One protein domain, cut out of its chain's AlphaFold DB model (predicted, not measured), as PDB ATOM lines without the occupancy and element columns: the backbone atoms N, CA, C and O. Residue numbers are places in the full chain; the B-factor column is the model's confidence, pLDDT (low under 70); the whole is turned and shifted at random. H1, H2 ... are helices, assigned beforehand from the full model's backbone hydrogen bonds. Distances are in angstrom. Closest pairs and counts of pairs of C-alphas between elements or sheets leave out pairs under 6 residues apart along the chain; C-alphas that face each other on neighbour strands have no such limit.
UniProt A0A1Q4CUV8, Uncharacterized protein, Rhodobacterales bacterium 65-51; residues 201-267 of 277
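What this domain is: This is residues 201 to 267 of the 277 residues of an uncharacterized protein of Rhodobacterales bacterium 65-51 (UniProt A0A1Q4CUV8). Picture a long, narrow helical hairpin, drawn out lengthwise: H1 and H2 run nearly in line with each other's direction, opposite ways, but so staggered that H1 meets H2 with residues 218 to 222 alone. A long loop, residues 231 to 245, closes the hairpin at one end, the unnamed residues 201 to 217 run alongside H2 beyond the start of H1, and the short H3 turns off crosswise past the end of H2. The printed part has 67 residues with three named helices, in the order H1, H2, H3, and no named strand; the class is all helix. The whole is only just loose, close to extended, with a radius of gyration of the C-alphas of 16.2 A, and its outline is a rod spanning 53 by 21 by 13 A.

How they stand to each other: Start from the longest helix, H2, residues 246 to 260, and look from it to H1, residues 218 to 230. The two touch, with 4 pairs of C-alphas within 8 A, and H1 does so with residues 218 to 222 alone. The closest C-alphas are those of Leu 218 and Thr 250, 7.1 A apart. Their lines stand at a shallow tilt of 8 degrees and they run opposite ways, a helical hairpin with the centres 17.1 A apart. At the other end of H2 look for H3, residues 262 to 267, which is close to H2 but not clearly touching it; the closest C-alphas, of Asp 258 and Lys 264, are 7.3 A apart. H2 and H3 are only just about perpendicular, at 71 degrees. H1 and H3 are apart. In H1, H2 and H3 every O i to N i+4 pair is within hydrogen-bond range.

Where its parts are: Find C-alpha 246 at (69.440, 22.002, 35.112); from there H2 runs 21.0 A to C-alpha 260 at (83.746, 22.585, 50.424). Go back to C-alpha 218 at (73.033, 15.570, 40.476), where H1 begins; its 13 residues cover 18.7 A. H3, six residues and 8.9 A long, ends at C-alpha 267, at (95.640, 26.447, 47.710).

The domain as a whole: The two C-alphas farthest apart are those of Ser 235 and Ile 266, at 53.8 A. The link from H1 to H2, with 15 residues between them, is long, and in it residues 234 to 239 stand free; the link from H2 to H3 is tight, with 1 residue. The printed part has no cut. The mean pLDDT of the printed part is 84.6, and confidence is low, under 70, at residues 262 to 267, which are those of H3.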
ATOM      1  N   GLU A 201      68.567  18.960  49.753       89.75
ATOM      2  CA  GLU A 201      69.759  18.208  50.144       89.75
ATOM      3  C   GLU A 201      70.677  17.887  48.957       89.75
ATOM      4  O   GLU A 201      71.823  17.493  49.158       89.75
ATOM      5  N   LEU A 202      70.234  18.117  47.714       92.06
ATOM      6  CA  LEU A 202      71.091  18.148  46.525       92.06
ATOM      7  C   LEU A 202      72.348  19.013  46.722       92.06
ATOM      8  O   LEU A 202      73.386  18.737  46.130       92.06
ATOM      9  N   LEU A 203      72.277  20.050  47.559       90.44
ATOM     10  CA  LEU A 203      73.384  20.975  47.813       90.44
ATOM     11  C   LEU A 203      74.129  20.699  49.127       90.44
ATOM     12  O   LEU A 203      74.983  21.497  49.524       90.44
ATOM     13  N   ASP A 204      73.821  19.594  49.803       89.69
ATOM     14  CA  ASP A 204      74.447  19.254  51.074       89.69
ATOM     15  C   ASP A 204      75.710  18.420  50.850       89.69
ATOM     16  O   ASP A 204      75.654  17.269  50.390       89.69
ATOM     17  N   PHE A 205      76.834  19.040  51.212       88.19
ATOM     18  CA  PHE A 205      78.181  18.479  51.229       88.19
ATOM     19  C   PHE A 205      78.765  18.593  52.640       88.19
ATOM     20  O   PHE A 205      78.505  19.577  53.344       88.19
ATOM     21  N   ASP A 206      79.556  17.605  53.046       85.00
ATOM     22  CA  ASP A 206      80.274  17.613  54.313       85.00
ATOM     23  C   ASP A 206      81.300  18.763  54.314       85.00
ATOM     24  O   ASP A 206      82.181  18.809  53.453       85.00
ATOM     25  N   PRO A 207      81.240  19.692  55.282       79.88
ATOM     26  CA  PRO A 207      82.160  20.824  55.324       79.88
ATOM     27  C   PRO A 207      83.638  20.474  55.540       79.88
ATOM     28  O   PRO A 207      84.491  21.343  55.364       79.88
ATOM     29  N   ARG A 208      83.947  19.259  56.007       78.00
ATOM     30  CA  ARG A 208      85.300  18.785  56.325       78.00
ATOM     31  C   ARG A 208      85.881  17.931  55.213       78.00
ATOM     32  O   ARG A 208      87.066  18.072  54.923       78.00
ATOM     33  N   THR A 209      85.082  17.037  54.636       79.31
ATOM     34  CA  THR A 209      85.558  16.106  53.600       79.31
ATOM     35  C   THR A 209      85.232  16.583  52.186       79.31
ATOM     36  O   THR A 209      85.884  16.153  51.241       79.31
ATOM     37  N   GLY A 210      84.264  17.492  52.027       80.12
ATOM     38  CA  GLY A 210      83.753  17.919  50.722       80.12
ATOM     39  C   GLY A 210      82.869  16.871  50.039       80.12
ATOM     40  O   GLY A 210      82.441  17.074  48.902       80.12
ATOM     41  N   GLU A 211      82.590  15.751  50.708       86.38
ATOM     42  CA  GLU A 211      81.791  14.655  50.163       86.38
ATOM     43  C   GLU A 211      80.295  14.965  50.200       86.38
ATOM     44  O   GLU A 211      79.810  15.745  51.018       86.38
ATOM     45  N   LYS A 212      79.539  14.340  49.300       90.38
ATOM     46  CA  LYS A 212      78.085  14.477  49.245       90.38
ATOM     47  C   LYS A 212      77.442  13.762  50.443       90.38
ATOM     48  O   LYS A 212      77.711  12.587  50.657       90.38
ATOM     49  N   ILE A 213      76.569  14.448  51.188       89.62
ATOM     50  CA  ILE A 213      75.879  13.877  52.372       89.62
ATOM     51  C   ILE A 213      74.354  13.801  52.236       89.62
ATOM     52  O   ILE A 213      73.708  13.023  52.930       89.62
ATOM     53  N   GLY A 214      73.769  14.618  51.363       85.94
ATOM     54  CA  GLY A 214      72.320  14.634  51.149       85.94
ATOM     55  C   GLY A 214      71.791  13.440  50.348       85.94
ATOM     56  O   GLY A 214      72.521  12.900  49.519       85.94
ATOM     57  N   CYS A 215      70.510  13.103  50.523       87.88
ATOM     58  CA  CYS A 215      69.850  11.924  49.931       87.88
ATOM     59  C   CYS A 215      69.654  11.936  48.403       87.88
ATOM     60  O   CYS A 215      69.103  10.987  47.848       87.88
ATOM     61  N   LEU A 216      70.052  13.016  47.736       91.06
ATOM     62  CA  LEU A 216      69.868  13.229  46.309       91.06
ATOM     63  C   LEU A 216      71.160  13.780  45.709       91.06
ATOM     64  O   LEU A 216      71.740  14.716  46.271       91.06
ATOM     65  N   ASP A 217      71.569  13.233  44.569       93.56
ATOM     66  CA  ASP A 217      72.749  13.673  43.821       93.56
ATOM     67  C   ASP A 217      72.393  14.143  42.392       93.56
ATOM     68  O   ASP A 217      71.272  13.945  41.916       93.56
ATOM     69  N   LEU A 218      73.305  14.869  41.737       93.00
ATOM     70  CA  LEU A 218      73.033  15.570  40.476       93.00
ATOM     71  C   LEU A 218      72.712  14.608  39.323       93.00
ATOM     72  O   LEU A 218      71.794  14.867  38.547       93.00
ATOM     73  N   ASP A 219      73.417  13.484  39.250       94.19
ATOM     74  CA  ASP A 219      73.204  12.416  38.268       94.19
ATOM     75  C   ASP A 219      71.802  11.798  38.378       94.19
ATOM     76  O   ASP A 219      71.150  11.522  37.371       94.19
ATOM     77  N   GLN A 220      71.283  11.650  39.597       93.88
ATOM     78  CA  GLN A 220      69.927  11.160  39.845       93.88
ATOM     79  C   GLN A 220      68.868  12.154  39.353       93.88
ATOM     80  O   GLN A 220      67.831  11.747  38.823       93.88
ATOM     81  N   VAL A 221      69.126  13.459  39.489       94.12
ATOM     82  CA  VAL A 221      68.247  14.510  38.952       94.12
ATOM     83  C   VAL A 221      68.270  14.506  37.421       94.12
ATOM     84  O   VAL A 221      67.211  14.589  36.797       94.12
ATOM     85  N   GLU A 222      69.448  14.353  36.814       94.00
ATOM     86  CA  GLU A 222      69.613  14.224  35.359       94.00
ATOM     87  C   GLU A 222      68.885  12.990  34.810       94.00
ATOM     88  O   GLU A 222      68.126  13.094  33.842       94.00
ATOM     89  N   ALA A 223      69.051  11.840  35.466       95.06
ATOM     90  CA  ALA A 223      68.385  10.594  35.101       95.06
ATOM     91  C   ALA A 223      66.858  10.721  35.192       95.06
ATOM     92  O   ALA A 223      66.138  10.310  34.279       95.06
ATOM     93  N   PHE A 224      66.347  11.345  36.256       95.25
ATOM     94  CA  PHE A 224      64.913  11.577  36.399       95.25
ATOM     95  C   PHE A 224      64.370  12.529  35.323       95.25
ATOM     96  O   PHE A 224      63.325  12.259  34.730       95.25
ATOM     97  N   LEU A 225      65.086  13.613  35.001       93.69
ATOM     98  CA  LEU A 225      64.688  14.516  33.919       93.69
ATOM     99  C   LEU A 225      64.653  13.802  32.561       93.69
ATOM    100  O   LEU A 225      63.766  14.076  31.751       93.69
ATOM    101  N   ALA A 226      65.582  12.876  32.310       93.12
ATOM    102  CA  ALA A 226      65.576  12.065  31.098       93.12
ATOM    103  C   ALA A 226      64.306  11.202  30.997       93.12
ATOM    104  O   ALA A 226      63.679  11.185  29.938       93.12
ATOM    105  N   LEU A 227      63.873  10.569  32.096       94.25
ATOM    106  CA  LEU A 227      62.607   9.822  32.147       94.25
ATOM    107  C   LEU A 227      61.403  10.724  31.857       94.25
ATOM    108  O   LEU A 227      60.530  10.362  31.073       94.25
ATOM    109  N   VAL A 228      61.374  11.931  32.429       91.56
ATOM    110  CA  VAL A 228      60.307  12.900  32.141       91.56
ATOM    111  C   VAL A 228      60.303  13.264  30.655       91.56
ATOM    112  O   VAL A 228      59.247  13.237  30.032       91.56
ATOM    113  N   ARG A 229      61.470  13.541  30.059       90.50
ATOM    114  CA  ARG A 229      61.596  13.892  28.634       90.50
ATOM    115  C   ARG A 229      61.153  12.772  27.691       90.50
ATOM    116  O   ARG A 229      60.608  13.086  26.640       90.50
ATOM    117  N   GLN A 230      61.303  11.498  28.061       91.44
ATOM    118  CA  GLN A 230      60.846  10.366  27.235       91.44
ATOM    119  C   GLN A 230      59.334  10.377  26.968       91.44
ATOM    120  O   GLN A 230      58.886   9.864  25.946       91.44
ATOM    121  N   HIS A 231      58.540  10.986  27.849       89.00
ATOM    122  CA  HIS A 231      57.089  11.095  27.675       89.00
ATOM    123  C   HIS A 231      56.651  12.302  26.827       89.00
ATOM    124  O   HIS A 231      55.455  12.492  26.588       89.00
ATOM    125  N   PHE A 232      57.595  13.121  26.359       87.62
ATOM    126  CA  PHE A 232      57.334  14.298  25.536       87.62
ATOM    127  C   PHE A 232      57.903  14.054  24.141       87.62
ATOM    128  O   PHE A 232      59.113  14.030  23.939       87.62
ATOM    129  N   GLY A 233      57.007  13.850  23.181       82.50
ATOM    130  CA  GLY A 233      57.338  13.500  21.804       82.50
ATOM    131  C   GLY A 233      56.580  14.366  20.805       82.50
ATOM    132  O   GLY A 233      55.816  15.259  21.171       82.50
ATOM    133  N   GLU A 234      56.751  14.091  19.515       81.19
ATOM    134  CA  GLU A 234      56.137  14.896  18.447       81.19
ATOM    135  C   GLU A 234      54.604  14.985  18.546       81.19
ATOM    136  O   GLU A 234      54.017  16.009  18.196       81.19
ATOM    137  N   SER A 235      53.953  13.948  19.087       86.12
ATOM    138  CA  SER A 235      52.496  13.877  19.251       86.12
ATOM    139  C   SER A 235      51.927  14.886  20.252       86.12
ATOM    140  O   SER A 235      50.750  15.236  20.154       86.12
ATOM    141  N   ASN A 236      52.738  15.363  21.202       87.62
ATOM    142  CA  ASN A 236      52.298  16.246  22.284       87.62
ATOM    143  C   ASN A 236      53.115  17.550  22.390       87.62
ATOM    144  O   ASN A 236      52.784  18.423  23.195       87.62
ATOM    145  N   ALA A 237      54.109  17.730  21.513       81.06
ATOM    146  CA  ALA A 237      54.988  18.899  21.455       81.06
ATOM    147  C   ALA A 237      54.261  20.230  21.186       81.06
ATOM    148  O   ALA A 237      54.784  21.297  21.507       81.06
ATOM    149  N   ARG A 238      53.055  20.198  20.594       80.56
ATOM    150  CA  ARG A 238      52.240  21.409  20.375       80.56
ATOM    151  C   ARG A 238      51.486  21.852  21.630       80.56
ATOM    152  O   ARG A 238      51.133  23.024  21.733       80.56
ATOM    153  N   GLN A 239      51.206  20.929  22.545       85.25
ATOM    154  CA  GLN A 239      50.375  21.146  23.729       85.25
ATOM    155  C   GLN A 239      51.217  21.311  24.993       85.25
ATOM    156  O   GLN A 239      50.834  22.068  25.885       85.25
ATOM    157  N   PHE A 240      52.358  20.624  25.070       84.56
ATOM    158  CA  PHE A 240      53.182  20.584  26.269       84.56
ATOM    159  C   PHE A 240      54.652  20.839  25.947       84.56
ATOM    160  O   PHE A 240      55.190  20.380  24.943       84.56
ATOM    161  N   LYS A 241      55.310  21.568  26.847       85.19
ATOM    162  CA  LYS A 241      56.736  21.883  26.792       85.19
ATOM    163  C   LYS A 241      57.331  21.646  28.174       85.19
ATOM    164  O   LYS A 241      56.746  22.072  29.168       85.19
ATOM    165  N   ILE A 242      58.498  21.008  28.223       87.00
ATOM    166  CA  ILE A 242      59.311  20.936  29.439       87.00
ATOM    167  C   ILE A 242      60.194  22.180  29.494       87.00
ATOM    168  O   ILE A 242      60.914  22.490  28.544       87.00
ATOM    169  N   GLU A 243      60.142  22.881  30.618       85.06
ATOM    170  CA  GLU A 243      61.137  23.879  30.994       85.06
ATOM    171  C   GLU A 243      61.856  23.353  32.229       85.06
ATOM    172  O   GLU A 243      61.231  23.144  33.268       85.06
ATOM    173  N   ASP A 244      63.155  23.098  32.105       87.62
ATOM    174  CA  ASP A 244      63.988  22.665  33.220       87.62
ATOM    175  C   ASP A 244      64.978  23.757  33.642       87.62
ATOM    176  O   ASP A 244      65.178  24.776  32.974       87.62
ATOM    177  N   HIS A 245      65.557  23.559  34.820       89.00
ATOM    178  CA  HIS A 245      66.511  24.478  35.430       89.00
ATOM    179  C   HIS A 245      67.849  23.782  35.703       89.00
ATOM    180  O   HIS A 245      68.535  24.147  36.662       89.00
ATOM    181  N   MET A 246      68.220  22.784  34.888       90.38
ATOM    182  CA  MET A 246      69.440  22.002  35.112       90.38
ATOM    183  C   MET A 246      70.684  22.878  35.137       90.38
ATOM    184  O   MET A 246      71.468  22.753  36.064       90.38
ATOM    185  N   ASP A 247      70.810  23.861  34.242       86.12
ATOM    186  CA  ASP A 247      71.958  24.782  34.236       86.12
ATOM    187  C   ASP A 247      72.173  25.479  35.589       86.12
ATOM    188  O   ASP A 247      73.300  25.627  36.067       86.12
ATOM    189  N   TYR A 248      71.081  25.903  36.235       85.62
ATOM    190  CA  TYR A 248      71.138  26.514  37.559       85.62
ATOM    191  C   TYR A 248      71.517  25.489  38.630       85.62
ATOM    192  O   TYR A 248      72.389  25.778  39.450       85.62
ATOM    193  N   LEU A 249      70.882  24.312  38.624       87.88
ATOM    194  CA  LEU A 249      71.142  23.255  39.604       87.88
ATOM    195  C   LEU A 249      72.581  22.748  39.504       87.88
ATOM    196  O   LEU A 249      73.271  22.710  40.515       87.88
ATOM    197  N   THR A 250      73.066  22.479  38.297       89.12
ATOM    198  CA  THR A 250      74.441  22.074  37.998       89.12
ATOM    199  C   THR A 250      75.436  23.132  38.468       89.12
ATOM    200  O   THR A 250      76.386  22.823  39.187       89.12
ATOM    201  N   LYS A 251      75.197  24.413  38.152       84.00
ATOM    202  CA  LYS A 251      76.069  25.505  38.611       84.00
ATOM    203  C   LYS A 251      76.077  25.639  40.134       84.00
ATOM    204  O   LYS A 251      77.142  25.825  40.719       84.00
ATOM    205  N   ALA A 252      74.914  25.569  40.780       84.44
ATOM    206  CA  ALA A 252      74.802  25.651  42.234       84.44
ATOM    207  C   ALA A 252      75.480  24.455  42.916       84.44
ATOM    208  O   ALA A 252      76.233  24.648  43.868       84.44
ATOM    209  N   TYR A 253      75.266  23.250  42.389       90.19
ATOM    210  CA  TYR A 253      75.860  22.007  42.861       90.19
ATOM    211  C   TYR A 253      77.387  22.079  42.823       90.19
ATOM    212  O   TYR A 253      78.033  21.957  43.863       90.19
ATOM    213  N   TYR A 254      77.976  22.381  41.661       88.81
ATOM    214  CA  TYR A 254      79.432  22.464  41.536       88.81
ATOM    215  C   TYR A 254      80.018  23.644  42.305       88.81
ATOM    216  O   TYR A 254      81.057  23.490  42.932       88.81
ATOM    217  N   SER A 255      79.331  24.790  42.363       84.06
ATOM    218  CA  SER A 255      79.764  25.903  43.214       84.06
ATOM    219  C   SER A 255      79.806  25.516  44.692       84.06
ATOM    220  O   SER A 255      80.650  26.028  45.428       84.06
ATOM    221  N   ARG A 256      78.885  24.663  45.150       82.31
ATOM    222  CA  ARG A 256      78.813  24.227  46.546       82.31
ATOM    223  C   ARG A 256      79.828  23.131  46.852       82.31
ATOM    224  O   ARG A 256      80.486  23.218  47.884       82.31
ATOM    225  N   LYS A 257      80.009  22.186  45.929       84.94
ATOM    226  CA  LYS A 257      81.073  21.177  45.957       84.94
ATOM    227  C   LYS A 257      82.452  21.833  46.015       84.94
ATOM    228  O   LYS A 257      83.231  21.547  46.912       84.94
ATOM    229  N   ASP A 258      82.707  22.792  45.128       82.25
ATOM    230  CA  ASP A 258      83.965  23.543  45.064       82.25
ATOM    231  C   ASP A 258      84.237  24.366  46.326       82.25
ATOM    232  O   ASP A 258      85.385  24.511  46.734       82.25
ATOM    233  N   TYR A 259      83.195  24.925  46.949       77.44
ATOM    234  CA  TYR A 259      83.332  25.682  48.194       77.44
ATOM    235  C   TYR A 259      83.828  24.803  49.351       77.44
ATOM    236  O   TYR A 259      84.610  25.259  50.188       77.44
ATOM    237  N   TYR A 260      83.377  23.550  49.393       77.81
ATOM    238  CA  TYR A 260      83.746  22.585  50.424       77.81
ATOM    239  C   TYR A 260      84.906  21.669  50.027       77.81
ATOM    240  O   TYR A 260      85.295  20.830  50.832       77.81
ATOM    241  N   ASP A 261      85.499  21.863  48.846       74.19
ATOM    242  CA  ASP A 261      86.686  21.138  48.402       74.19
ATOM    243  C   ASP A 261      87.894  21.487  49.301       74.19
ATOM    244  O   ASP A 261      88.385  22.629  49.289       74.19
ATOM    245  N   PRO A 262      88.414  20.526  50.089       64.06
ATOM    246  CA  PRO A 262      89.559  20.761  50.958       64.06
ATOM    247  C   PRO A 262      90.822  21.148  50.174       64.06
ATOM    248  O   PRO A 262      91.623  21.945  50.662       64.06
ATOM    249  N   ALA A 263      90.996  20.652  48.942       65.06
ATOM    250  CA  ALA A 263      92.184  20.904  48.128       65.06
ATOM    251  C   ALA A 263      92.248  22.356  47.619       65.06
ATOM    252  O   ALA A 263      93.316  22.976  47.637       65.06
ATOM    253  N   LYS A 264      91.105  22.948  47.243       60.06
ATOM    254  CA  LYS A 264      91.019  24.375  46.873       60.06
ATOM    255  C   LYS A 264      91.219  25.302  48.074       60.06
ATOM    256  O   LYS A 264      91.889  26.327  47.944       60.06
ATOM    257  N   ASN A 265      90.725  24.917  49.251       55.00
ATOM    258  CA  ASN A 265      90.887  25.688  50.489       55.00
ATOM    259  C   ASN A 265      92.325  25.656  51.057       55.00
ATOM    260  O   ASN A 265      92.713  26.556  51.805       55.00
ATOM    261  N   ILE A 266      93.143  24.668  50.669       55.94
ATOM    262  CA  ILE A 266      94.586  24.619  50.970       55.94
ATOM    263  C   ILE A 266      95.392  25.504  49.998       55.94
ATOM    264  O   ILE A 266      96.374  26.125  50.411       55.94
ATOM    265  N   MET A 267      94.966  25.624  48.731       47.91
ATOM    266  CA  MET A 267      95.640  26.447  47.710       47.91
ATOM    267  C   MET A 267      95.296  27.942  47.759       47.91
ATOM    268  O   MET A 267      96.086  28.759  47.283       47.91
TER     269      MET A 267